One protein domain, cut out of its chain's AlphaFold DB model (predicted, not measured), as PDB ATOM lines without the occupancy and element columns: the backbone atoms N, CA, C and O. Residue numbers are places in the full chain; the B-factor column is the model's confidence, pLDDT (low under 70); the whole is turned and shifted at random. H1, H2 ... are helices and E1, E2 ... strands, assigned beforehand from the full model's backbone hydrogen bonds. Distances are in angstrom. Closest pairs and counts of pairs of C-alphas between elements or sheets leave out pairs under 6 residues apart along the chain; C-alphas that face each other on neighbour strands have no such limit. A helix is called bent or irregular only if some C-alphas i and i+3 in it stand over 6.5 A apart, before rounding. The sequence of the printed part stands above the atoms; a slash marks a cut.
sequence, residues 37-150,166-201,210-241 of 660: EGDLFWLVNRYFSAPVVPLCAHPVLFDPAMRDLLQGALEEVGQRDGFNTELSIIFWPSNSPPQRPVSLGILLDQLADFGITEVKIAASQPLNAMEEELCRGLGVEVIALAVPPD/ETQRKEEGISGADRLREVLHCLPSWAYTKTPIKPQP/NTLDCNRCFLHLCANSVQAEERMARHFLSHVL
ATOM      1  N   GLU A  37      33.695  22.299 -27.026       78.62
ATOM      2  CA  GLU A  37      34.485  22.449 -25.803       78.62
ATOM      3  C   GLU A  37      34.247  23.848 -25.227       78.62
ATOM      4  O   GLU A  37      34.509  24.862 -25.877       78.62
ATOM      5  N   GLY A  38      33.709  23.904 -24.009       74.69
ATOM      6  CA  GLY A  38      33.587  25.148 -23.260       74.69
ATOM      7  C   GLY A  38      34.921  25.591 -22.665       74.69
ATOM      8  O   GLY A  38      35.942  24.914 -22.776       74.69
ATOM      9  N   ASP A  39      34.913  26.743 -21.998       77.88
ATOM     10  CA  ASP A  39      36.126  27.241 -21.358       77.88
ATOM     11  C   ASP A  39      36.557  26.350 -20.194       77.88
ATOM     12  O   ASP A  39      35.739  25.846 -19.417       77.88
ATOM     13  N   LEU A  40      37.875  26.214 -20.051       79.50
ATOM     14  CA  LEU A  40      38.484  25.567 -18.903       79.50
ATOM     15  C   LEU A  40      38.067  26.285 -17.616       79.50
ATOM     16  O   LEU A  40      38.346  27.472 -17.432       79.50
ATOM     17  N   PHE A  41      37.490  25.542 -16.681       79.81
ATOM     18  CA  PHE A  41      37.223  26.015 -15.332       79.81
ATOM     19  C   PHE A  41      37.899  25.126 -14.296       79.81
ATOM     20  O   PHE A  41      38.349  24.020 -14.576       79.81
ATOM     21  N   TRP A  42      37.995  25.631 -13.072       78.88
ATOM     22  CA  TRP A  42      38.588  24.892 -11.970       78.88
ATOM     23  C   TRP A  42      37.529  24.495 -10.959       78.88
ATOM     24  O   TRP A  42      36.851  25.347 -10.380       78.88
ATOM     25  N   LEU A  43      37.449  23.195 -10.703       80.31
ATOM     26  CA  LEU A  43      36.724  22.638  -9.579       80.31
ATOM     27  C   LEU A  43      37.634  22.603  -8.369       80.31
ATOM     28  O   LEU A  43      38.669  21.940  -8.360       80.31
ATOM     29  N   VAL A  44      37.241  23.356  -7.352       78.19
ATOM     30  CA  VAL A  44      38.053  23.596  -6.165       78.19
ATOM     31  C   VAL A  44      37.243  23.213  -4.953       78.19
ATOM     32  O   VAL A  44      36.172  23.771  -4.724       78.19
ATOM     33  N   ASN A  45      37.767  22.299  -4.152       80.19
ATOM     34  CA  ASN A  45      37.267  22.085  -2.806       80.19
ATOM     35  C   ASN A  45      38.423  22.169  -1.808       80.19
ATOM     36  O   ASN A  45      39.538  22.584  -2.123       80.19
ATOM     37  N   ARG A  46      38.140  21.805  -0.560       75.81
ATOM     38  CA  ARG A  46      39.137  21.823   0.507       75.81
ATOM     39  C   ARG A  46      40.276  20.814   0.299       75.81
ATOM     40  O   ARG A  46      41.335  20.979   0.901       75.81
ATOM     41  N   TYR A  47      40.046  19.775  -0.494       76.62
ATOM     42  CA  TYR A  47      40.920  18.614  -0.631       76.62
ATOM     43  C   TYR A  47      41.745  18.646  -1.920       76.62
ATOM     44  O   TYR A  47      42.878  18.170  -1.917       76.62
ATOM     45  N   PHE A  48      41.210  19.210  -3.004       76.94
ATOM     46  CA  PHE A  48      41.862  19.227  -4.307       76.94
ATOM     47  C   PHE A  48      41.415  20.402  -5.188       76.94
ATOM     48  O   PHE A  48      40.398  21.062  -4.952       76.94
ATOM     49  N   SER A  49      42.173  20.595  -6.267       76.69
ATOM     50  CA  SER A  49      41.784  21.382  -7.435       76.69
ATOM     51  C   SER A  49      41.879  20.529  -8.698       76.69
ATOM     52  O   SER A  49      42.895  19.861  -8.920       76.69
ATOM     53  N   ALA A  50      40.842  20.564  -9.525       80.56
ATOM     54  CA  ALA A  50      40.752  19.821 -10.773       80.56
ATOM     55  C   ALA A  50      40.418  20.779 -11.932       80.56
ATOM     56  O   ALA A  50      39.406  21.483 -11.851       80.56
ATOM     57  N   PRO A  51      41.246  20.839 -12.990       81.19
ATOM     58  CA  PRO A  51      40.892  21.536 -14.220       81.19
ATOM     59  C   PRO A  51      39.812  20.733 -14.947       81.19
ATOM     60  O   PRO A  51      39.990  19.530 -15.140       81.19
ATOM     61  N   VAL A  52      38.707  21.379 -15.319       81.06
ATOM     62  CA  VAL A  52      37.573  20.759 -16.010       81.06
ATOM     63  C   VAL A  52      37.180  21.544 -17.248       81.06
ATOM     64  O   VAL A  52      36.992  22.757 -17.191       81.06
ATOM     65  N   VAL A  53      37.042  20.840 -18.367       82.06
ATOM     66  CA  VAL A  53      36.511  21.382 -19.620       82.06
ATOM     67  C   VAL A  53      35.140  20.748 -19.869       82.06
ATOM     68  O   VAL A  53      35.055  19.520 -19.985       82.06
ATOM     69  N   PRO A  54      34.056  21.540 -19.918       81.25
ATOM     70  CA  PRO A  54      32.735  21.011 -20.191       81.25
ATOM     71  C   PRO A  54      32.578  20.771 -21.690       81.25
ATOM     72  O   PRO A  54      32.933  21.623 -22.504       81.25
ATOM     73  N   LEU A  55      31.999  19.635 -22.056       82.19
ATOM     74  CA  LEU A  55      31.588  19.361 -23.426       82.19
ATOM     75  C   LEU A  55      30.096  19.549 -23.572       82.19
ATOM     76  O   LEU A  55      29.317  18.838 -22.940       82.19
ATOM     77  N   CYS A  56      29.715  20.491 -24.423       81.06
ATOM     78  CA  CYS A  56      28.323  20.786 -24.696       81.06
ATOM     79  C   CYS A  56      27.918  20.139 -26.019       81.06
ATOM     80  O   CYS A  56      28.529  20.379 -27.063       81.06
ATOM     81  N   ALA A  57      26.873  19.316 -25.963       80.69
ATOM     82  CA  ALA A  57      26.260  18.701 -27.131       80.69
ATOM     83  C   ALA A  57      24.803  19.149 -27.228       80.69
ATOM     84  O   ALA A  57      24.053  19.045 -26.256       80.69
ATOM     85  N   HIS A  58      24.412  19.625 -28.409       78.69
ATOM     86  CA  HIS A  58      23.033  20.019 -28.667       78.69
ATOM     87  C   HIS A  58      22.120  18.776 -28.672       78.69
ATOM     88  O   HIS A  58      22.497  17.763 -29.269       78.69
ATOM     89  N   PRO A  59      20.902  18.830 -28.106       75.44
ATOM     90  CA  PRO A  59      20.018  17.664 -27.985       75.44
ATOM     91  C   PRO A  59      19.687  16.961 -29.305       75.44
ATOM     92  O   PRO A  59      19.495  15.752 -29.328       75.44
ATOM     93  N   VAL A  60      19.649  17.700 -30.418       80.81
ATOM     94  CA  VAL A  60      19.407  17.142 -31.770       80.81
ATOM     95  C   VAL A  60      20.485  16.141 -32.197       80.81
ATOM     96  O   VAL A  60      20.199  15.260 -33.000       80.81
ATOM     97  N   LEU A  61      21.702  16.219 -31.648       82.06
ATOM     98  CA  LEU A  61      22.744  15.220 -31.914       82.06
ATOM     99  C   LEU A  61      22.369  13.823 -31.403       82.06
ATOM    100  O   LEU A  61      22.909  12.839 -31.895       82.06
ATOM    101  N   PHE A  62      21.427  13.745 -30.459       83.06
ATOM    102  CA  PHE A  62      20.911  12.491 -29.915       83.06
ATOM    103  C   PHE A  62      19.686  11.968 -30.673       83.06
ATOM    104  O   PHE A  62      19.103  10.944 -30.309       83.06
ATOM    105  N   ASP A  63      19.271  12.646 -31.747       85.75
ATOM    106  CA  ASP A  63      18.343  12.042 -32.693       85.75
ATOM    107  C   ASP A  63      19.007  10.782 -33.283       85.75
ATOM    108  O   ASP A  63      20.165  10.850 -33.706       85.75
ATOM    109  N   PRO A  64      18.321   9.625 -33.334       86.56
ATOM    110  CA  PRO A  64      18.870   8.415 -33.940       86.56
ATOM    111  C   PRO A  64      19.439   8.617 -35.354       86.56
ATOM    112  O   PRO A  64      20.377   7.916 -35.725       86.56
ATOM    113  N   ALA A  65      18.922   9.577 -36.129       88.06
ATOM    114  CA  ALA A  65      19.437   9.928 -37.453       88.06
ATOM    115  C   ALA A  65      20.788  10.669 -37.417       88.06
ATOM    116  O   ALA A  65      21.514  10.655 -38.408       88.06
ATOM    117  N   MET A  66      21.130  11.305 -36.293       86.50
ATOM    118  CA  MET A  66      22.385  12.033 -36.071       86.50
ATOM    119  C   MET A  66      23.419  11.215 -35.281       86.50
ATOM    120  O   MET A  66      24.536  11.691 -35.072       86.50
ATOM    121  N   ARG A  67      23.078   9.980 -34.885       86.56
ATOM    122  CA  ARG A  67      23.917   9.098 -34.060       86.56
ATOM    123  C   ARG A  67      25.326   8.917 -34.621       86.56
ATOM    124  O   ARG A  67      26.279   9.068 -33.870       86.56
ATOM    125  N   ASP A  68      25.459   8.637 -35.918       88.06
ATOM    126  CA  ASP A  68      26.769   8.415 -36.553       88.06
ATOM    127  C   ASP A  68      27.656   9.664 -36.477       88.06
ATOM    128  O   ASP A  68      28.874   9.577 -36.322       88.06
ATOM    129  N   LEU A  69      27.039  10.846 -36.548       86.00
ATOM    130  CA  LEU A  69      27.748  12.113 -36.476       86.00
ATOM    131  C   LEU A  69      28.190  12.428 -35.047       86.00
ATOM    132  O   LEU A  69      29.331  12.837 -34.837       86.00
ATOM    133  N   LEU A  70      27.310  12.202 -34.070       84.50
ATOM    134  CA  LEU A  70      27.663  12.311 -32.659       84.50
ATOM    135  C   LEU A  70      28.769  11.316 -32.302       84.50
ATOM    136  O   LEU A  70      29.734  11.699 -31.651       84.50
ATOM    137  N   GLN A  71      28.669  10.074 -32.778       87.12
ATOM    138  CA  GLN A  71      29.690   9.057 -32.579       87.12
ATOM    139  C   GLN A  71      31.035   9.497 -33.157       87.12
ATOM    140  O   GLN A  71      32.030   9.466 -32.442       87.12
ATOM    141  N   GLY A  72      31.067   9.976 -34.404       87.94
ATOM    142  CA  GLY A  72      32.298  10.475 -35.018       87.94
ATOM    143  C   GLY A  72      32.914  11.643 -34.244       87.94
ATOM    144  O   GLY A  72      34.121  11.667 -34.020       87.94
ATOM    145  N   ALA A  73      32.090  12.576 -33.762       84.56
ATOM    146  CA  ALA A  73      32.557  13.696 -32.950       84.56
ATOM    147  C   ALA A  73      33.070  13.247 -31.566       84.56
ATOM    148  O   ALA A  73      34.071  13.768 -31.079       84.56
ATOM    149  N   LEU A  74      32.430  12.257 -30.939       83.19
ATOM    150  CA  LEU A  74      32.891  11.664 -29.681       83.19
ATOM    151  C   LEU A  74      34.184  10.870 -29.859       83.19
ATOM    152  O   LEU A  74      35.062  10.961 -29.009       83.19
ATOM    153  N   GLU A  75      34.324  10.125 -30.954       86.12
ATOM    154  CA  GLU A  75      35.551   9.405 -31.299       86.12
ATOM    155  C   GLU A  75      36.702  10.383 -31.569       86.12
ATOM    156  O   GLU A  75      37.813  10.163 -31.087       86.12
ATOM    157  N   GLU A  76      36.448  11.495 -32.266       85.12
ATOM    158  CA  GLU A  76      37.444  12.549 -32.500       85.12
ATOM    159  C   GLU A  76      37.918  13.185 -31.187       85.12
ATOM    160  O   GLU A  76      39.115  13.400 -30.980       85.12
ATOM    161  N   VAL A  77      36.990  13.468 -30.271       79.25
ATOM    162  CA  VAL A  77      37.328  14.028 -28.958       79.25
ATOM    163  C   VAL A  77      37.986  12.973 -28.060       79.25
ATOM    164  O   VAL A  77      38.936  13.290 -27.348       79.25
ATOM    165  N   GLY A  78      37.548  11.716 -28.133       79.12
ATOM    166  CA  GLY A  78      38.091  10.589 -27.375       79.12
ATOM    167  C   GLY A  78      39.493  10.165 -27.800       79.12
ATOM    168  O   GLY A  78      40.229   9.608 -26.992       79.12
ATOM    169  N   GLN A  79      39.909  10.487 -29.028       80.56
ATOM    170  CA  GLN A  79      41.301  10.344 -29.465       80.56
ATOM    171  C   GLN A  79      42.252  11.349 -28.795       80.56
ATOM    172  O   GLN A  79      43.470  11.213 -28.928       80.56
ATOM    173  N   ARG A  80      41.740  12.361 -28.083       77.94
ATOM    174  CA  ARG A  80      42.571  13.311 -27.334       77.94
ATOM    175  C   ARG A  80      42.952  12.698 -25.987       77.94
ATOM    176  O   ARG A  80      42.087  12.282 -25.221       77.94
ATOM    177  N   ASP A  81      44.243  12.704 -25.666       63.88
ATOM    178  CA  ASP A  81      44.733  12.242 -24.363       63.88
ATOM    179  C   ASP A  81      44.010  12.959 -23.200       63.88
ATOM    180  O   ASP A  81      43.661  14.145 -23.290       63.88
ATOM    181  N   GLY A  82      43.755  12.218 -22.115       63.66
ATOM    182  CA  GLY A  82      43.084  12.722 -20.908       63.66
ATOM    183  C   GLY A  82      41.559  12.835 -21.016       63.66
ATOM    184  O   GLY A  82      40.924  13.486 -20.188       63.66
ATOM    185  N   PHE A  83      40.943  12.246 -22.045       65.88
ATOM    186  CA  PHE A  83      39.493  12.218 -22.170       65.88
ATOM    187  C   PHE A  83      38.862  11.217 -21.196       65.88
ATOM    188  O   PHE A  83      38.974  10.009 -21.380       65.88
ATOM    189  N   ASN A  84      38.206  11.721 -20.148       63.31
ATOM    190  CA  ASN A  84      37.409  10.896 -19.250       63.31
ATOM    191  C   ASN A  84      35.929  10.993 -19.652       63.31
ATOM    192  O   ASN A  84      35.285  12.017 -19.433       63.31
ATOM    193  N   THR A  85      35.413   9.936 -20.280       67.88
ATOM    194  CA  THR A  85      34.018   9.817 -20.736       67.88
ATOM    195  C   THR A  85      33.074   9.302 -19.667       67.88
ATOM    196  O   THR A  85      31.889   9.164 -19.941       67.88
ATOM    197  N   GLU A  86      33.554   8.957 -18.474       82.88
ATOM    198  CA  GLU A  86      32.740   8.166 -17.554       82.88
ATOM    199  C   GLU A  86      31.533   8.947 -17.032       82.88
ATOM    200  O   GLU A  86      30.493   8.333 -16.825       82.88
ATOM    201  N   LEU A  87      31.630  10.280 -16.900       87.06
ATOM    202  CA  LEU A  87      30.536  11.120 -16.410       87.06
ATOM    203  C   LEU A  87      29.854  11.960 -17.498       87.06
ATOM    204  O   LEU A  87      30.474  12.805 -18.157       87.06
ATOM    205  N   SER A  88      28.526  11.871 -17.509       90.38
ATOM    206  CA  SER A  88      27.623  12.790 -18.194       90.38
ATOM    207  C   SER A  88      26.598  13.407 -17.239       90.38
ATOM    208  O   SER A  88      25.944  12.717 -16.454       90.38
ATOM    209  N   ILE A  89      26.439  14.730 -17.314       89.94
ATOM    210  CA  ILE A  89      25.386  15.477 -16.625       89.94
ATOM    211  C   ILE A  89      24.393  15.979 -17.669       89.94
ATOM    212  O   ILE A  89      24.738  16.788 -18.531       89.94
ATOM    213  N   ILE A  90      23.145  15.534 -17.565       91.12
ATOM    214  CA  ILE A  90      22.045  15.966 -18.425       91.12
ATOM    215  C   ILE A  90      21.196  16.985 -17.679       91.12
ATOM    216  O   ILE A  90      20.529  16.658 -16.699       91.12
ATOM    217  N   PHE A  91      21.146  18.209 -18.179       87.62
ATOM    218  CA  PHE A  91      20.186  19.203 -17.733       87.62
ATOM    219  C   PHE A  91      18.866  18.989 -18.456       87.62
ATOM    220  O   PHE A  91      18.732  19.345 -19.625       87.62
ATOM    221  N   TRP A  92      17.899  18.387 -17.767       89.12
ATOM    222  CA  TRP A  92      16.646  17.961 -18.382       89.12
ATOM    223  C   TRP A  92      15.564  19.050 -18.281       89.12
ATOM    224  O   TRP A  92      15.306  19.565 -17.179       89.12
ATOM    225  N   PRO A  93      14.907  19.421 -19.399       80.19
ATOM    226  CA  PRO A  93      13.961  20.518 -19.418       80.19
ATOM    227  C   PRO A  93      12.617  20.090 -18.835       80.19
ATOM    228  O   PRO A  93      12.099  18.999 -19.089       80.19
ATOM    229  N   SER A  94      11.990  21.031 -18.145       69.19
ATOM    230  CA  SER A  94      10.642  20.957 -17.580       69.19
ATOM    231  C   SER A  94       9.506  20.714 -18.574       69.19
ATOM    232  O   SER A  94       8.370  20.471 -18.181       69.19
ATOM    233  N   ASN A  95       9.769  20.856 -19.870       64.56
ATOM    234  CA  ASN A  95       8.695  20.984 -20.843       64.56
ATOM    235  C   ASN A  95       7.916  19.681 -21.011       64.56
ATOM    236  O   ASN A  95       8.472  18.584 -20.940       64.56
ATOM    237  N   SER A  96       6.621  19.823 -21.305       60.03
ATOM    238  CA  SER A  96       5.760  18.701 -21.661       60.03
ATOM    239  C   SER A  96       6.398  17.858 -22.783       60.03
ATOM    240  O   SER A  96       6.966  18.446 -23.713       60.03
ATOM    241  N   PRO A  97       6.229  16.521 -22.773       61.78
ATOM    242  CA  PRO A  97       6.828  15.592 -23.736       61.78
ATOM    243  C   PRO A  97       6.829  16.026 -25.215       61.78
ATOM    244  O   PRO A  97       7.862  15.845 -25.854       61.78
ATOM    245  N   PRO A  98       5.758  16.627 -25.789       61.50
ATOM    246  CA  PRO A  98       5.736  16.955 -27.220       61.50
ATOM    247  C   PRO A  98       6.729  18.040 -27.660       61.50
ATOM    248  O   PRO A  98       6.906  18.230 -28.858       61.50
ATOM    249  N   GLN A  99       7.355  18.771 -26.734       68.81
ATOM    250  CA  GLN A  99       8.335  19.815 -27.065       68.81
ATOM    251  C   GLN A  99       9.786  19.349 -26.925       68.81
ATOM    252  O   GLN A  99      10.702  20.144 -27.134       68.81
ATOM    253  N   ARG A 100      10.015  18.090 -26.532       74.56
ATOM    254  CA  ARG A 100      11.368  17.563 -26.362       74.56
ATOM    255  C   ARG A 100      11.876  17.012 -27.697       74.56
ATOM    256  O   ARG A 100      11.160  16.234 -28.324       74.56
ATOM    257  N   PRO A 101      13.094  17.385 -28.125       72.50
ATOM    258  CA  PRO A 101      13.658  16.897 -29.380       72.50
ATOM    259  C   PRO A 101      13.972  15.395 -29.329       72.50
ATOM    260  O   PRO A 101      13.901  14.729 -30.353       72.50
ATOM    261  N   VAL A 102      14.282  14.854 -28.145       85.12
ATOM    262  CA  VAL A 102      14.649  13.446 -27.940       85.12
ATOM    263  C   VAL A 102      14.007  12.933 -26.648       85.12
ATOM    264  O   VAL A 102      13.885  13.671 -25.668       85.12
ATOM    265  N   SER A 103      13.563  11.672 -26.635       90.50
ATOM    266  CA  SER A 103      13.057  11.019 -25.418       90.50
ATOM    267  C   SER A 103      14.205  10.663 -24.472       90.50
ATOM    268  O   SER A 103      15.250  10.222 -24.946       90.50
ATOM    269  N   LEU A 104      13.985  10.738 -23.155       91.81
ATOM    270  CA  LEU A 104      15.026  10.428 -22.168       91.81
ATOM    271  C   LEU A 104      15.625   9.023 -22.342       91.81
ATOM    272  O   LEU A 104      16.832   8.871 -22.236       91.81
ATOM    273  N   GLY A 105      14.802   8.020 -22.674       94.06
ATOM    274  CA  GLY A 105      15.267   6.649 -22.930       94.06
ATOM    275  C   GLY A 105      16.295   6.568 -24.053       94.06
ATOM    276  O   GLY A 105      17.400   6.100 -23.822       94.06
ATOM    277  N   ILE A 106      15.973   7.120 -25.227       91.81
ATOM    278  CA  ILE A 106      16.898   7.153 -26.372       91.81
ATOM    279  C   ILE A 106      18.209   7.862 -26.013       91.81
ATOM    280  O   ILE A 106      19.276   7.390 -26.393       91.81
ATOM    281  N   LEU A 107      18.140   8.976 -25.274       92.25
ATOM    282  CA  LEU A 107      19.333   9.697 -24.828       92.25
ATOM    283  C   LEU A 107      20.211   8.820 -23.922       92.25
ATOM    284  O   LEU A 107      21.407   8.706 -24.166       92.25
ATOM    285  N   LEU A 108      19.626   8.193 -22.897       94.25
ATOM    286  CA  LEU A 108      20.362   7.344 -21.955       94.25
ATOM    287  C   LEU A 108      20.951   6.102 -22.638       94.25
ATOM    288  O   LEU A 108      22.108   5.777 -22.385       94.25
ATOM    289  N   ASP A 109      20.201   5.465 -23.540       93.69
ATOM    290  CA  ASP A 109      20.676   4.320 -24.325       93.69
ATOM    291  C   ASP A 109      21.876   4.710 -25.199       93.69
ATOM    292  O   ASP A 109      22.869   3.991 -25.256       93.69
ATOM    293  N   GLN A 110      21.829   5.883 -25.839       91.31
ATOM    294  CA  GLN A 110      22.949   6.375 -26.640       91.31
ATOM    295  C   GLN A 110      24.179   6.700 -25.789       91.31
ATOM    296  O   GLN A 110      25.284   6.334 -26.173       91.31
ATOM    297  N   LEU A 111      24.019   7.349 -24.629       90.81
ATOM    298  CA  LEU A 111      25.148   7.608 -23.725       90.81
ATOM    299  C   LEU A 111      25.789   6.297 -23.244       90.81
ATOM    300  O   LEU A 111      27.016   6.185 -23.242       90.81
ATOM    301  N   ALA A 112      24.977   5.290 -22.913       92.25
ATOM    302  CA  ALA A 112      25.463   3.963 -22.549       92.25
ATOM    303  C   ALA A 112      26.207   3.282 -23.712       92.25
ATOM    304  O   ALA A 112      27.283   2.721 -23.505       92.25
ATOM    305  N   ASP A 113      25.688   3.390 -24.940       90.69
ATOM    306  CA  ASP A 113      26.348   2.898 -26.156       90.69
ATOM    307  C   ASP A 113      27.702   3.591 -26.406       90.69
ATOM    308  O   ASP A 113      28.618   2.979 -26.957       90.69
ATOM    309  N   PHE A 114      27.858   4.845 -25.968       86.25
ATOM    310  CA  PHE A 114      29.126   5.582 -26.002       86.25
ATOM    311  C   PHE A 114      30.080   5.240 -24.847       86.25
ATOM    312  O   PHE A 114      31.153   5.832 -24.742       86.25
ATOM    313  N   GLY A 115      29.725   4.282 -23.986       89.06
ATOM    314  CA  GLY A 115      30.552   3.862 -22.854       89.06
ATOM    315  C   GLY A 115      30.533   4.835 -21.675       89.06
ATOM    316  O   GLY A 115      31.403   4.758 -20.808       89.06
ATOM    317  N   ILE A 116      29.562   5.748 -21.630       89.12
ATOM    318  CA  ILE A 116      29.355   6.647 -20.495       89.12
ATOM    319  C   ILE A 116      28.625   5.850 -19.413       89.12
ATOM    320  O   ILE A 116      27.458   5.486 -19.564       89.12
ATOM    321  N   THR A 117      29.335   5.533 -18.335       90.00
ATOM    322  CA  THR A 117      28.866   4.627 -17.277       90.00
ATOM    323  C   THR A 117      28.167   5.352 -16.135       90.00
ATOM    324  O   THR A 117      27.303   4.775 -15.476       90.00
ATOM    325  N   GLU A 118      28.515   6.613 -15.900       91.50
ATOM    326  CA  GLU A 118      27.954   7.445 -14.851       91.50
ATOM    327  C   GLU A 118      27.139   8.579 -15.474       91.50
ATOM    328  O   GLU A 118      27.661   9.517 -16.073       91.50
ATOM    329  N   VAL A 119      25.818   8.505 -15.324       93.56
ATOM    330  CA  VAL A 119      24.904   9.535 -15.822       93.56
ATOM    331  C   VAL A 119      24.150  10.152 -14.655       93.56
ATOM    332  O   VAL A 119      23.655   9.453 -13.765       93.56
ATOM    333  N   LYS A 120      24.068  11.481 -14.656       94.19
ATOM    334  CA  LYS A 120      23.358  12.283 -13.657       94.19
ATOM    335  C   LYS A 120      22.376  13.193 -14.372       94.19
ATOM    336  O   LYS A 120      22.744  13.869 -15.328       94.19
ATOM    337  N   ILE A 121      21.136  13.247 -13.905       93.12
ATOM    338  CA  ILE A 121      20.114  14.119 -14.488       93.12
ATOM    339  C   ILE A 121      19.853  15.274 -13.540       93.12
ATOM    340  O   ILE A 121      19.327  15.087 -12.453       93.12
ATOM    341  N   ALA A 122      20.176  16.481 -13.970       91.75
ATOM    342  CA  ALA A 122      19.846  17.710 -13.279       91.75
ATOM    343  C   ALA A 122      18.511  18.243 -13.832       91.75
ATOM    344  O   ALA A 122      18.465  18.873 -14.890       91.75
ATOM    345  N   ALA A 123      17.410  17.952 -13.143       90.81
ATOM    346  CA  ALA A 123      16.065  18.268 -13.617       90.81
ATOM    347  C   ALA A 123      15.538  19.551 -12.965       90.81
ATOM    348  O   ALA A 123      15.486  19.666 -11.741       90.81
ATOM    349  N   SER A 124      15.134  20.522 -13.789       84.50
ATOM    350  CA  SER A 124      14.517  21.772 -13.310       84.50
ATOM    351  C   SER A 124      13.108  21.560 -12.760       84.50
ATOM    352  O   SER A 124      12.623  22.348 -11.966       84.50
ATOM    353  N   GLN A 125      12.435  20.485 -13.151       84.75
ATOM    354  CA  GLN A 125      11.150  20.078 -12.596       84.75
ATOM    355  C   GLN A 125      11.187  18.584 -12.282       84.75
ATOM    356  O   GLN A 125      12.041  17.882 -12.832       84.75
ATOM    357  N   PRO A 126      10.272  18.087 -11.431       87.56
ATOM    358  CA  PRO A 126      10.114  16.656 -11.230       87.56
ATOM    359  C   PRO A 126       9.962  15.951 -12.576       87.56
ATOM    360  O   PRO A 126       9.225  16.409 -13.457       87.56
ATOM    361  N   LEU A 127      10.689  14.850 -12.742       90.12
ATOM    362  CA  LEU A 127      10.519  13.996 -13.905       90.12
ATOM    363  C   LEU A 127       9.103  13.407 -13.881       90.12
ATOM    364  O   LEU A 127       8.462  13.298 -12.837       90.12
ATOM    365  N   ASN A 128       8.573  13.037 -15.046       90.81
ATOM    366  CA  ASN A 128       7.307  12.309 -15.041       90.81
ATOM    367  C   ASN A 128       7.520  10.885 -14.485       90.81
ATOM    368  O   ASN A 128       8.628  10.360 -14.530       90.81
ATOM    369  N   ALA A 129       6.455  10.230 -14.015       91.62
ATOM    370  CA  ALA A 129       6.559   8.912 -13.375       91.62
ATOM    371  C   ALA A 129       7.243   7.836 -14.248       91.62
ATOM    372  O   ALA A 129       7.897   6.943 -13.720       91.62
ATOM    373  N   MET A 130       7.110   7.916 -15.579       92.69
ATOM    374  CA  MET A 130       7.785   6.993 -16.498       92.69
ATOM    375  C   MET A 130       9.292   7.274 -16.564       92.69
ATOM    376  O   MET A 130      10.088   6.342 -16.557       92.69
ATOM    377  N   GLU A 131       9.685   8.545 -16.612       93.88
ATOM    378  CA  GLU A 131      11.084   8.975 -16.604       93.88
ATOM    379  C   GLU A 131      11.760   8.685 -15.262       93.88
ATOM    380  O   GLU A 131      12.892   8.213 -15.252       93.88
ATOM    381  N   GLU A 132      11.071   8.894 -14.140       93.44
ATOM    382  CA  GLU A 132      11.575   8.517 -12.812       93.44
ATOM    383  C   GLU A 132      11.807   7.010 -12.700       93.44
ATOM    384  O   GLU A 132      12.848   6.585 -12.200       93.44
ATOM    385  N   GLU A 133      10.861   6.196 -13.180       95.38
ATOM    386  CA  GLU A 133      11.001   4.738 -13.175       95.38
ATOM    387  C   GLU A 133      12.145   4.282 -14.087       95.38
ATOM    388  O   GLU A 133      12.924   3.412 -13.704       95.38
ATOM    389  N   LEU A 134      12.296   4.909 -15.258       95.81
ATOM    390  CA  LEU A 134      13.414   4.665 -16.167       95.81
ATOM    391  C   LEU A 134      14.760   4.991 -15.501       95.81
ATOM    392  O   LEU A 134      15.661   4.156 -15.508       95.81
ATOM    393  N   CYS A 135      14.888   6.173 -14.892       96.12
ATOM    394  CA  CYS A 135      16.117   6.577 -14.207       96.12
ATOM    395  C   CYS A 135      16.436   5.628 -13.051       96.12
ATOM    396  O   CYS A 135      17.573   5.181 -12.916       96.12
ATOM    397  N   ARG A 136      15.425   5.245 -12.263       96.00
ATOM    398  CA  ARG A 136      15.573   4.273 -11.174       96.00
ATOM    399  C   ARG A 136      16.017   2.904 -11.690       96.00
ATOM    400  O   ARG A 136      16.910   2.305 -11.098       96.00
ATOM    401  N   GLY A 137      15.424   2.426 -12.783       96.75
ATOM    402  CA  GLY A 137      15.765   1.147 -13.407       96.75
ATOM    403  C   GLY A 137      17.194   1.103 -13.952       96.75
ATOM    404  O   GLY A 137      17.834   0.056 -13.893       96.75
ATOM    405  N   LEU A 138      17.705   2.241 -14.424       95.50
ATOM    406  CA  LEU A 138      19.067   2.390 -14.943       95.50
ATOM    407  C   LEU A 138      20.091   2.820 -13.878       95.50
ATOM    408  O   LEU A 138      21.271   2.946 -14.187       95.50
ATOM    409  N   GLY A 139      19.667   3.057 -12.631       95.12
ATOM    410  CA  GLY A 139      20.547   3.572 -11.576       95.12
ATOM    411  C   GLY A 139      21.036   5.009 -11.815       95.12
ATOM    412  O   GLY A 139      22.046   5.414 -11.244       95.12
ATOM    413  N   VAL A 140      20.332   5.779 -12.648       95.94
ATOM    414  CA  VAL A 140      20.643   7.179 -12.953       95.94
ATOM    415  C   VAL A 140      20.148   8.062 -11.813       95.94
ATOM    416  O   VAL A 140      18.962   8.074 -11.476       95.94
ATOM    417  N   GLU A 141      21.061   8.822 -11.214       95.06
ATOM    418  CA  GLU A 141      20.724   9.745 -10.130       95.06
ATOM    419  C   GLU A 141      20.046  10.998 -10.693       95.06
ATOM    420  O   GLU A 141      20.579  11.667 -11.583       95.06
ATOM    421  N   VAL A 142      18.877  11.331 -10.144       94.19
ATOM    422  CA  VAL A 142      18.108  12.524 -10.509       94.19
ATOM    423  C   VAL A 142      18.288  13.580  -9.425       94.19
ATOM    424  O   VAL A 142      17.887  13.401  -8.278       94.19
ATOM    425  N   ILE A 143      18.886  14.699  -9.806       93.19
ATOM    426  CA  ILE A 143      19.138  15.862  -8.970       93.19
ATOM    427  C   ILE A 143      18.051  16.886  -9.278       93.19
ATOM    428  O   ILE A 143      18.069  17.547 -10.319       93.19
ATOM    429  N   ALA A 144      17.094  17.016  -8.361       89.94
ATOM    430  CA  ALA A 144      16.060  18.033  -8.446       89.94
ATOM    431  C   ALA A 144      16.674  19.409  -8.189       89.94
ATOM    432  O   ALA A 144      17.181  19.700  -7.103       89.94
ATOM    433  N   LEU A 145      16.626  20.263  -9.197       84.69
ATOM    434  CA  LEU A 145      17.096  21.628  -9.113       84.69
ATOM    435  C   LEU A 145      15.929  22.462  -8.662       84.69
ATOM    436  O   LEU A 145      14.939  22.584  -9.376       84.69
ATOM    437  N   ALA A 146      16.038  23.019  -7.463       72.31
ATOM    438  CA  ALA A 146      15.061  23.982  -7.008       72.31
ATOM    439  C   ALA A 146      15.012  25.119  -8.037       72.31
ATOM    440  O   ALA A 146      15.941  25.927  -8.107       72.31
ATOM    441  N   VAL A 147      13.944  25.180  -8.839       58.84
ATOM    442  CA  VAL A 147      13.600  26.425  -9.521       58.84
ATOM    443  C   VAL A 147      13.399  27.412  -8.383       58.84
ATOM    444  O   VAL A 147      12.566  27.137  -7.509       58.84
ATOM    445  N   PRO A 148      14.180  28.502  -8.305       55.50
ATOM    446  CA  PRO A 148      13.867  29.543  -7.346       55.50
ATOM    447  C   PRO A 148      12.392  29.891  -7.573       55.50
ATOM    448  O   PRO A 148      12.032  30.120  -8.729       55.50
ATOM    449  N   PRO A 149      11.532  29.831  -6.535       53.97
ATOM    450  CA  PRO A 149      10.111  30.091  -6.702       53.97
ATOM    451  C   PRO A 149       9.986  31.396  -7.472       53.97
ATOM    452  O   PRO A 149      10.605  32.395  -7.091       53.97
ATOM    453  N   ASP A 150       9.312  31.313  -8.616       49.06
ATOM    454  CA  ASP A 150       9.239  32.392  -9.584       49.06
ATOM    455  C   ASP A 150       8.811  33.654  -8.831       49.06
ATOM    456  O   ASP A 150       7.741  33.682  -8.216       49.06
ATOM    457  N   GLU A 166      13.114  22.502   7.394       63.72
ATOM    458  CA  GLU A 166      14.430  22.162   7.937       63.72
ATOM    459  C   GLU A 166      14.568  20.666   8.264       63.72
ATOM    460  O   GLU A 166      15.647  20.097   8.096       63.72
ATOM    461  N   THR A 167      13.480  20.009   8.680       69.12
ATOM    462  CA  THR A 167      13.445  18.552   8.896       69.12
ATOM    463  C   THR A 167      13.550  17.820   7.562       69.12
ATOM    464  O   THR A 167      14.375  16.923   7.422       69.12
ATOM    465  N   GLN A 168      12.824  18.293   6.549       59.41
ATOM    466  CA  GLN A 168      12.876  17.769   5.191       59.41
ATOM    467  C   GLN A 168      14.271  17.944   4.573       59.41
ATOM    468  O   GLN A 168      14.811  16.998   4.019       59.41
ATOM    469  N   ARG A 169      14.941  19.089   4.778       63.34
ATOM    470  CA  ARG A 169      16.351  19.270   4.371       63.34
ATOM    471  C   ARG A 169      17.332  18.356   5.108       63.34
ATOM    472  O   ARG A 169      18.345  17.971   4.536       63.34
ATOM    473  N   LYS A 170      17.081  18.044   6.384       68.56
ATOM    474  CA  LYS A 170      17.924  17.114   7.154       68.56
ATOM    475  C   LYS A 170      17.742  15.666   6.698       68.56
ATOM    476  O   LYS A 170      18.705  14.910   6.755       68.56
ATOM    477  N   GLU A 171      16.542  15.297   6.260       67.56
ATOM    478  CA  GLU A 171      16.218  13.947   5.787       67.56
ATOM    479  C   GLU A 171      16.585  13.725   4.311       67.56
ATOM    480  O   GLU A 171      17.125  12.675   3.976       67.56
ATOM    481  N   GLU A 172      16.353  14.710   3.438       61.47
ATOM    482  CA  GLU A 172      16.624  14.617   1.993       61.47
ATOM    483  C   GLU A 172      18.110  14.813   1.640       61.47
ATOM    484  O   GLU A 172      18.527  14.534   0.517       61.47
ATOM    485  N   GLY A 173      18.929  15.247   2.602       75.38
ATOM    486  CA  GLY A 173      20.345  15.519   2.386       75.38
ATOM    487  C   GLY A 173      20.584  16.780   1.552       75.38
ATOM    488  O   GLY A 173      19.743  17.676   1.451       75.38
ATOM    489  N   ILE A 174      21.784  16.884   0.983       78.12
ATOM    490  CA  ILE A 174      22.148  18.002   0.110       78.12
ATOM    491  C   ILE A 174      21.317  17.878  -1.177       78.12
ATOM    492  O   ILE A 174      21.311  16.819  -1.799       78.12
ATOM    493  N   SER A 175      20.624  18.944  -1.584       83.56
ATOM    494  CA  SER A 175      19.764  18.966  -2.777       83.56
ATOM    495  C   SER A 175      20.156  20.078  -3.759       83.56
ATOM    496  O   SER A 175      21.015  20.920  -3.478       83.56
ATOM    497  N   GLY A 176      19.566  20.064  -4.960       86.81
ATOM    498  CA  GLY A 176      19.768  21.103  -5.968       86.81
ATOM    499  C   GLY A 176      21.217  21.282  -6.418       86.81
ATOM    500  O   GLY A 176      21.943  20.322  -6.675       86.81
ATOM    501  N   ALA A 177      21.636  22.542  -6.540       83.44
ATOM    502  CA  ALA A 177      22.976  22.888  -7.004       83.44
ATOM    503  C   ALA A 177      24.083  22.416  -6.049       83.44
ATOM    504  O   ALA A 177      25.174  22.083  -6.507       83.44
ATOM    505  N   ASP A 178      23.807  22.354  -4.742       85.19
ATOM    506  CA  ASP A 178      24.782  21.858  -3.773       85.19
ATOM    507  C   ASP A 178      25.000  20.349  -3.943       85.19
ATOM    508  O   ASP A 178      26.141  19.895  -3.851       85.19
ATOM    509  N   ARG A 179      23.951  19.584  -4.289       89.31
ATOM    510  CA  ARG A 179      24.084  18.150  -4.589       89.31
ATOM    511  C   ARG A 179      24.877  17.925  -5.860       89.31
ATOM    512  O   ARG A 179      25.763  17.082  -5.883       89.31
ATOM    513  N   LEU A 180      24.606  18.705  -6.908       86.50
ATOM    514  CA  LEU A 180      25.389  18.615  -8.138       86.50
ATOM    515  C   LEU A 180      26.861  18.969  -7.893       86.50
ATOM    516  O   LEU A 180      27.751  18.307  -8.423       86.50
ATOM    517  N   ARG A 181      27.125  19.982  -7.058       85.75
ATOM    518  CA  ARG A 181      28.484  20.337  -6.642       85.75
ATOM    519  C   ARG A 181      29.156  19.190  -5.887       85.75
ATOM    520  O   ARG A 181      30.318  18.896  -6.155       85.75
ATOM    521  N   GLU A 182      28.449  18.547  -4.965       87.94
ATOM    522  CA  GLU A 182      28.943  17.370  -4.247       87.94
ATOM    523  C   GLU A 182      29.255  16.221  -5.209       87.94
ATOM    524  O   GLU A 182      30.358  15.686  -5.158       87.94
ATOM    525  N   VAL A 183      28.334  15.896  -6.121       88.12
ATOM    526  CA  VAL A 183      28.523  14.859  -7.143       88.12
ATOM    527  C   VAL A 183      29.792  15.130  -7.932       88.12
ATOM    528  O   VAL A 183      30.663  14.274  -7.966       88.12
ATOM    529  N   LEU A 184      29.951  16.344  -8.464       86.06
ATOM    530  CA  LEU A 184      31.159  16.756  -9.172       86.06
ATOM    531  C   LEU A 184      32.416  16.582  -8.303       86.06
ATOM    532  O   LEU A 184      33.403  16.009  -8.748       86.06
ATOM    533  N   HIS A 185      32.393  17.002  -7.038       84.50
ATOM    534  CA  HIS A 185      33.555  16.867  -6.154       84.50
ATOM    535  C   HIS A 185      33.882  15.442  -5.697       84.50
ATOM    536  O   HIS A 185      34.983  15.226  -5.188       84.50
ATOM    537  N   CYS A 186      32.955  14.501  -5.833       85.31
ATOM    538  CA  CYS A 186      33.104  13.135  -5.341       85.31
ATOM    539  C   CYS A 186      33.433  12.125  -6.449       85.31
ATOM    540  O   CYS A 186      33.497  10.931  -6.161       85.31
ATOM    541  N   LEU A 187      33.665  12.571  -7.689       82.69
ATOM    542  CA  LEU A 187      33.931  11.669  -8.812       82.69
ATOM    543  C   LEU A 187      35.287  10.979  -8.653       82.69
ATOM    544  O   LEU A 187      36.324  11.634  -8.757       82.69
ATOM    545  N   PRO A 188      35.342   9.656  -8.451       77.19
ATOM    546  CA  PRO A 188      36.612   8.964  -8.242       77.19
ATOM    547  C   PRO A 188      37.523   9.026  -9.475       77.19
ATOM    548  O   PRO A 188      38.736   8.873  -9.355       77.19
ATOM    549  N   SER A 189      36.934   9.268 -10.646       72.75
ATOM    550  CA  SER A 189      37.588   9.213 -11.946       72.75
ATOM    551  C   SER A 189      38.338  10.496 -12.320       72.75
ATOM    552  O   SER A 189      39.112  10.505 -13.279       72.75
ATOM    553  N   TRP A 190      38.172  11.590 -11.569       75.94
ATOM    554  CA  TRP A 190      38.950  12.796 -11.834       75.94
ATOM    555  C   TRP A 190      40.435  12.574 -11.549       75.94
ATOM    556  O   TRP A 190      40.851  12.176 -10.460       75.94
ATOM    557  N   ALA A 191      41.263  12.910 -12.531       67.69
ATOM    558  CA  ALA A 191      42.686  13.092 -12.354       67.69
ATOM    559  C   ALA A 191      42.904  14.315 -11.452       67.69
ATOM    560  O   ALA A 191      42.831  15.474 -11.871       67.69
ATOM    561  N   TYR A 192      43.119  14.045 -10.169       67.69
ATOM    562  CA  TYR A 192      43.408  15.068  -9.177       67.69
ATOM    563  C   TYR A 192      44.886  15.435  -9.196       67.69
ATOM    564  O   TYR A 192      45.765  14.569  -9.158       67.69
ATOM    565  N   THR A 193      45.177  16.732  -9.119       55.34
ATOM    566  CA  THR A 193      46.511  17.172  -8.707       55.34
ATOM    567  C   THR A 193      46.685  16.808  -7.226       55.34
ATOM    568  O   THR A 193      46.213  17.506  -6.335       55.34
ATOM    569  N   LYS A 194      47.327  15.661  -6.946       49.88
ATOM    570  CA  LYS A 194      47.541  15.110  -5.586       49.88
ATOM    571  C   LYS A 194      48.350  16.017  -4.658       49.88
ATOM    572  O   LYS A 194      48.509  15.704  -3.482       49.88
ATOM    573  N   THR A 195      48.903  17.115  -5.161       48.34
ATOM    574  CA  THR A 195      49.554  18.114  -4.321       48.34
ATOM    575  C   THR A 195      48.500  18.791  -3.444       48.34
ATOM    576  O   THR A 195      47.640  19.475  -3.995       48.34
ATOM    577  N   PRO A 196      48.554  18.663  -2.102       44.03
ATOM    578  CA  PRO A 196      47.712  19.454  -1.217       44.03
ATOM    579  C   PRO A 196      48.126  20.918  -1.377       44.03
ATOM    580  O   PRO A 196      49.086  21.397  -0.766       44.03
ATOM    581  N   ILE A 197      47.442  21.630  -2.268       48.19
ATOM    582  CA  ILE A 197      47.658  23.053  -2.460       48.19
ATOM    583  C   ILE A 197      47.112  23.707  -1.193       48.19
ATOM    584  O   ILE A 197      45.901  23.840  -1.024       48.19
ATOM    585  N   LYS A 198      48.003  24.121  -0.276       50.84
ATOM    586  CA  LYS A 198      47.676  25.204   0.668       50.84
ATOM    587  C   LYS A 198      46.955  26.256  -0.167       50.84
ATOM    588  O   LYS A 198      47.598  26.686  -1.121       50.84
ATOM    589  N   PRO A 199      45.692  26.622   0.130       49.53
ATOM    590  CA  PRO A 199      44.851  27.404  -0.769       49.53
ATOM    591  C   PRO A 199      45.649  28.603  -1.265       49.53
ATOM    592  O   PRO A 199      45.922  29.533  -0.504       49.53
ATOM    593  N   GLN A 200      46.144  28.513  -2.502       46.62
ATOM    594  CA  GLN A 200      46.975  29.570  -3.037       46.62
ATOM    595  C   GLN A 200      46.044  30.705  -3.453       46.62
ATOM    596  O   GLN A 200      44.942  30.440  -3.952       46.62
ATOM    597  N   PRO A 201      46.460  31.965  -3.246       55.44
ATOM    598  CA  PRO A 201      45.738  33.106  -3.780       55.44
ATOM    599  C   PRO A 201      45.417  32.863  -5.258       55.44
ATOM    600  O   PRO A 201      46.263  32.343  -5.987       55.44
ATOM    601  N   ASN A 210      49.247  22.692 -21.045       63.06
ATOM    602  CA  ASN A 210      48.725  21.634 -21.880       63.06
ATOM    603  C   ASN A 210      47.271  21.340 -21.483       63.06
ATOM    604  O   ASN A 210      47.003  20.868 -20.380       63.06
ATOM    605  N   THR A 211      46.324  21.619 -22.376       61.56
ATOM    606  CA  THR A 211      44.894  21.329 -22.165       61.56
ATOM    607  C   THR A 211      44.590  19.828 -22.152       61.56
ATOM    608  O   THR A 211      43.485  19.431 -21.786       61.56
ATOM    609  N   LEU A 212      45.566  18.992 -22.524       60.41
ATOM    610  CA  LEU A 212      45.476  17.532 -22.509       60.41
ATOM    611  C   LEU A 212      45.388  16.938 -21.091       60.41
ATOM    612  O   LEU A 212      44.818  15.870 -20.931       60.41
ATOM    613  N   ASP A 213      45.848  17.650 -20.056       65.31
ATOM    614  CA  ASP A 213      45.825  17.161 -18.664       65.31
ATOM    615  C   ASP A 213      44.556  17.577 -17.890       65.31
ATOM    616  O   ASP A 213      44.531  17.587 -16.656       65.31
ATOM    617  N   CYS A 214      43.504  17.995 -18.598       65.94
ATOM    618  CA  CYS A 214      42.265  18.459 -17.981       65.94
ATOM    619  C   CYS A 214      41.250  17.323 -17.868       65.94
ATOM    620  O   CYS A 214      41.044  16.573 -18.819       65.94
ATOM    621  N   ASN A 215      40.550  17.250 -16.733       69.38
ATOM    622  CA  ASN A 215      39.352  16.427 -16.659       69.38
ATOM    623  C   ASN A 215      38.320  17.007 -17.624       69.38
ATOM    624  O   ASN A 215      38.220  18.220 -17.816       69.38
ATOM    625  N   ARG A 216      37.545  16.148 -18.260       72.50
ATOM    626  CA  ARG A 216      36.470  16.568 -19.152       72.50
ATOM    627  C   ARG A 216      35.185  15.948 -18.646       72.50
ATOM    628  O   ARG A 216      35.201  14.860 -18.083       72.50
ATOM    629  N   CYS A 217      34.097  16.693 -18.753       73.88
ATOM    630  CA  CYS A 217      32.780  16.237 -18.333       73.88
ATOM    631  C   CYS A 217      31.778  16.639 -19.403       73.88
ATOM    632  O   CYS A 217      31.789  17.783 -19.868       73.88
ATOM    633  N   PHE A 218      30.912  15.708 -19.792       75.94
ATOM    634  CA  PHE A 218      29.816  16.039 -20.684       75.94
ATOM    635  C   PHE A 218      28.728  16.779 -19.926       75.94
ATOM    636  O   PHE A 218      28.149  16.259 -18.973       75.94
ATOM    637  N   LEU A 219      28.439  17.993 -20.377       77.44
ATOM    638  CA  LEU A 219      27.303  18.778 -19.932       77.44
ATOM    639  C   LEU A 219      26.297  18.827 -21.082       77.44
ATOM    640  O   LEU A 219      26.424  19.624 -22.012       77.44
ATOM    641  N   HIS A 220      25.279  17.975 -21.026       78.50
ATOM    642  CA  HIS A 220      24.186  18.024 -21.991       78.50
ATOM    643  C   HIS A 220      23.162  19.030 -21.511       78.50
ATOM    644  O   HIS A 220      22.419  18.790 -20.562       78.50
ATOM    645  N   LEU A 221      23.124  20.175 -22.171       76.19
ATOM    646  CA  LEU A 221      22.116  21.184 -21.916       76.19
ATOM    647  C   LEU A 221      20.932  20.855 -22.810       76.19
ATOM    648  O   LEU A 221      20.976  21.104 -24.006       76.19
ATOM    649  N   CYS A 222      19.890  20.246 -22.252       73.44
ATOM    650  CA  CYS A 222      18.662  20.026 -22.994       73.44
ATOM    651  C   CYS A 222      17.700  21.167 -22.679       73.44
ATOM    652  O   CYS A 222      17.013  21.147 -21.660       73.44
ATOM    653  N   ALA A 223      17.630  22.170 -23.553       67.88
ATOM    654  CA  ALA A 223      16.572  23.172 -23.490       67.88
ATOM    655  C   ALA A 223      15.824  23.277 -24.823       67.88
ATOM    656  O   ALA A 223      16.177  22.676 -25.831       67.88
ATOM    657  N   ASN A 224      14.722  24.019 -24.812       63.88
ATOM    658  CA  ASN A 224      13.904  24.263 -26.003       63.88
ATOM    659  C   ASN A 224      14.468  25.358 -26.920       63.88
ATOM    660  O   ASN A 224      13.904  25.617 -27.980       63.88
ATOM    661  N   SER A 225      15.529  26.039 -26.495       64.94
ATOM    662  CA  SER A 225      16.204  27.075 -27.267       64.94
ATOM    663  C   SER A 225      17.648  27.216 -26.803       64.94
ATOM    664  O   SER A 225      17.939  27.063 -25.618       64.94
ATOM    665  N   VAL A 226      18.528  27.614 -27.720       62.31
ATOM    666  CA  VAL A 226      19.944  27.914 -27.443       62.31
ATOM    667  C   VAL A 226      20.102  28.920 -26.294       62.31
ATOM    668  O   VAL A 226      20.951  28.770 -25.424       62.31
ATOM    669  N   GLN A 227      19.236  29.932 -26.238       64.00
ATOM    670  CA  GLN A 227      19.258  30.945 -25.178       64.00
ATOM    671  C   GLN A 227      18.879  30.371 -23.809       64.00
ATOM    672  O   GLN A 227      19.385  30.834 -22.785       64.00
ATOM    673  N   ALA A 228      17.967  29.395 -23.771       64.62
ATOM    674  CA  ALA A 228      17.610  28.694 -22.545       64.62
ATOM    675  C   ALA A 228      18.728  27.737 -22.110       64.62
ATOM    676  O   ALA A 228      19.032  27.699 -20.921       64.62
ATOM    677  N   GLU A 229      19.388  27.046 -23.049       63.34
ATOM    678  CA  GLU A 229      20.577  26.222 -22.771       63.34
ATOM    679  C   GLU A 229      21.688  27.068 -22.153       63.34
ATOM    680  O   GLU A 229      22.212  26.730 -21.095       63.34
ATOM    681  N   GLU A 230      21.989  28.219 -22.751       67.12
ATOM    682  CA  GLU A 230      23.016  29.127 -22.253       67.12
ATOM    683  C   GLU A 230      22.650  29.726 -20.888       67.12
ATOM    684  O   GLU A 230      23.485  29.760 -19.980       67.12
ATOM    685  N   ARG A 231      21.399  30.170 -20.695       69.25
ATOM    686  CA  ARG A 231      20.930  30.654 -19.386       69.25
ATOM    687  C   ARG A 231      21.030  29.571 -18.324       69.25
ATOM    688  O   ARG A 231      21.507  29.862 -17.229       69.25
ATOM    689  N   MET A 232      20.622  28.345 -18.644       65.81
ATOM    690  CA  MET A 232      20.751  27.200 -17.748       65.81
ATOM    691  C   MET A 232      22.215  26.941 -17.418       65.81
ATOM    692  O   MET A 232      22.536  26.878 -16.238       65.81
ATOM    693  N   ALA A 233      23.098  26.886 -18.417       68.06
ATOM    694  CA  ALA A 233      24.529  26.676 -18.231       68.06
ATOM    695  C   ALA A 233      25.146  27.742 -17.327       68.06
ATOM    696  O   ALA A 233      25.796  27.408 -16.344       68.06
ATOM    697  N   ARG A 234      24.909  29.030 -17.607       70.56
ATOM    698  CA  ARG A 234      25.454  30.130 -16.799       70.56
ATOM    699  C   ARG A 234      24.898  30.118 -15.385       70.56
ATOM    700  O   ARG A 234      25.671  30.215 -14.436       70.56
ATOM    701  N   HIS A 235      23.580  29.989 -15.239       72.00
ATOM    702  CA  HIS A 235      22.937  29.906 -13.932       72.00
ATOM    703  C   HIS A 235      23.547  28.755 -13.131       72.00
ATOM    704  O   HIS A 235      23.995  28.944 -12.002       72.00
ATOM    705  N   PHE A 236      23.701  27.593 -13.753       68.31
ATOM    706  CA  PHE A 236      24.287  26.438 -13.103       68.31
ATOM    707  C   PHE A 236      25.737  26.573 -12.744       68.31
ATOM    708  O   PHE A 236      26.094  26.334 -11.597       68.31
ATOM    709  N   LEU A 237      26.571  26.917 -13.717       70.88
ATOM    710  CA  LEU A 237      27.999  27.052 -13.508       70.88
ATOM    711  C   LEU A 237      28.241  28.121 -12.442       70.88
ATOM    712  O   LEU A 237      29.067  27.903 -11.569       70.88
ATOM    713  N   SER A 238      27.436  29.186 -12.393       71.38
ATOM    714  CA  SER A 238      27.510  30.180 -11.317       71.38
ATOM    715  C   SER A 238      27.134  29.638  -9.931       71.38
ATOM    716  O   SER A 238      27.726  30.043  -8.931       71.38
ATOM    717  N   HIS A 239      26.177  28.709  -9.852       67.62
ATOM    718  CA  HIS A 239      25.752  28.113  -8.587       67.62
ATOM    719  C   HIS A 239      26.665  26.978  -8.137       67.62
ATOM    720  O   HIS A 239      26.964  26.866  -6.955       67.62
ATOM    721  N   VAL A 240      27.133  26.142  -9.052       63.16
ATOM    722  CA  VAL A 240      27.982  24.984  -8.763       63.16
ATOM    723  C   VAL A 240      29.427  25.415  -8.543       63.16
ATOM    724  O   VAL A 240      30.089  24.876  -7.660       63.16
ATOM    725  N   LEU A 241      29.895  26.424  -9.277       67.50
ATOM    726  CA  LEU A 241      31.279  26.884  -9.283       67.50
ATOM    727  C   LEU A 241      31.323  28.352  -8.830       67.50
ATOM    728  O   LEU A 241      31.203  29.262  -9.649       67.50
TER     729      LEU A 241
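AT A GLANCE: This is residues 37 to 150, 166 to 201 and 210 to 241 of the 660 residues of an uncharacterized protein of Phytomonas sp. isolate Hart1 (UniProt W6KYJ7). A strongly twisted sheet of six strands, curled like part of a barrel, wraps round helix H6, while H7 packs slantwise over E6 on the same face. H3 lies over E3 and E4, H4 only grazes the sheet, H1 and H2 are not on it, and residues 166 to 173, of which 166 to 172 belong to H5, stick out. The printed part has 182 residues, with seven named helices and six named strands in the order E1 E2 H1 H2 E3 H3 E4 H4 E5 H5 H6 E6 H7; the mixed sheet runs E1 E2 E6 E3 E4 E5. The class is mixed, helices and strands; the whole is compact, with a radius of gyration of the C-alphas of 16.6 A and spans of 50 by 48 by 32 A.

HOW THE PARTS SIT: E1, residues 41 to 44, and E2, residues 49 to 56, form an antiparallel hairpin, with N 41 and O 52 within hydrogen-bond range at 2.9 A. E2 also pairs, parallel, with E6, residues 215 to 221 (N 55 and O 217, 2.9 A). H1, residues 59 to 62, touches H2, residues 64 to 78, only at the corner, through residues 66 to 70 of H2 alone; the closest C-alphas, of Leu 61 and Leu 70, are 5.8 A apart. E3, residues 87 to 92, is parallel to E6, with N 89 and O 218 at 2.8 A. E2, H1, H2 and E3 form a split strand-helix-strand unit, with E6 between its two strands and a right-handed crossover. H3, residues 104 to 113, runs along E4, residues 118 to 123, at 18 degrees on the local plane and a height over the sheet of 10.2 A. H3 only just touches H1, with 3 pairs of C-alphas within 8 A, the closest being Phe 62 and Leu 107 at 6.0 A. H4, residues 129 to 138, only just touches H3, also with 3 pairs, the closest being Leu 104 and Glu 131 at 7.0 A. E3, H3, E4 and E4, H4, E5, the last being residues 141 to 144, are strand-helix-strand units, parallel neighbours joined through a helix, with right-handed crossovers; N 90 and O 120 are 2.8 A apart, N 121 and O 141 2.9 A. H5, residues 166 to 172, stands free. H6, residues 176 to 185, comes closest to E5 at the C-alphas of Gly 176 and Ala 144, 5.4 A. H7, residues 226 to 240, stands at 47 degrees to E6 on the local plane, at a height over the sheet of 8.6 A; H6 and H7 on one face make two layers with the sheet. Residues 236 to 240 of H7 alone touch H6, the closest C-alphas, of Arg 181 and Val 240, being 5.1 A apart; the lines are only just about perpendicular, at 70.4 degrees. Every O i to N i+4 pair is within hydrogen-bond range in H3, H4, H5, H6 and H7, against 9 of 11 in H2; H1 is too short for one.

IN THESE COORDINATES: E1 begins at C-alpha 41 (37.223, 26.015, -15.332). From first to last C-alpha E2 is 21.9 A long, H2 20.4 A, E6 18.6 A and H7 20.5 A. H2 is irregular, with C-alphas 65 and 68 7.5 A apart. H7 ends at C-alpha 240 (27.982, 24.984, -8.763).

THE WHOLE: The C-alphas farthest apart, of Pro 98 and Lys 198, are 51.0 A apart. Residues 151 to 165 and 202 to 209 are not printed, with gaps of 20.9 A and 21.6 A between C-alphas. The link from E3 to H3 is long, and residues 186 to 201 hold no named element. Mean pLDDT of the printed part is 78.0; 54 residues are under 70, among them 166 to 172, 191 to 201 and 223 to 233.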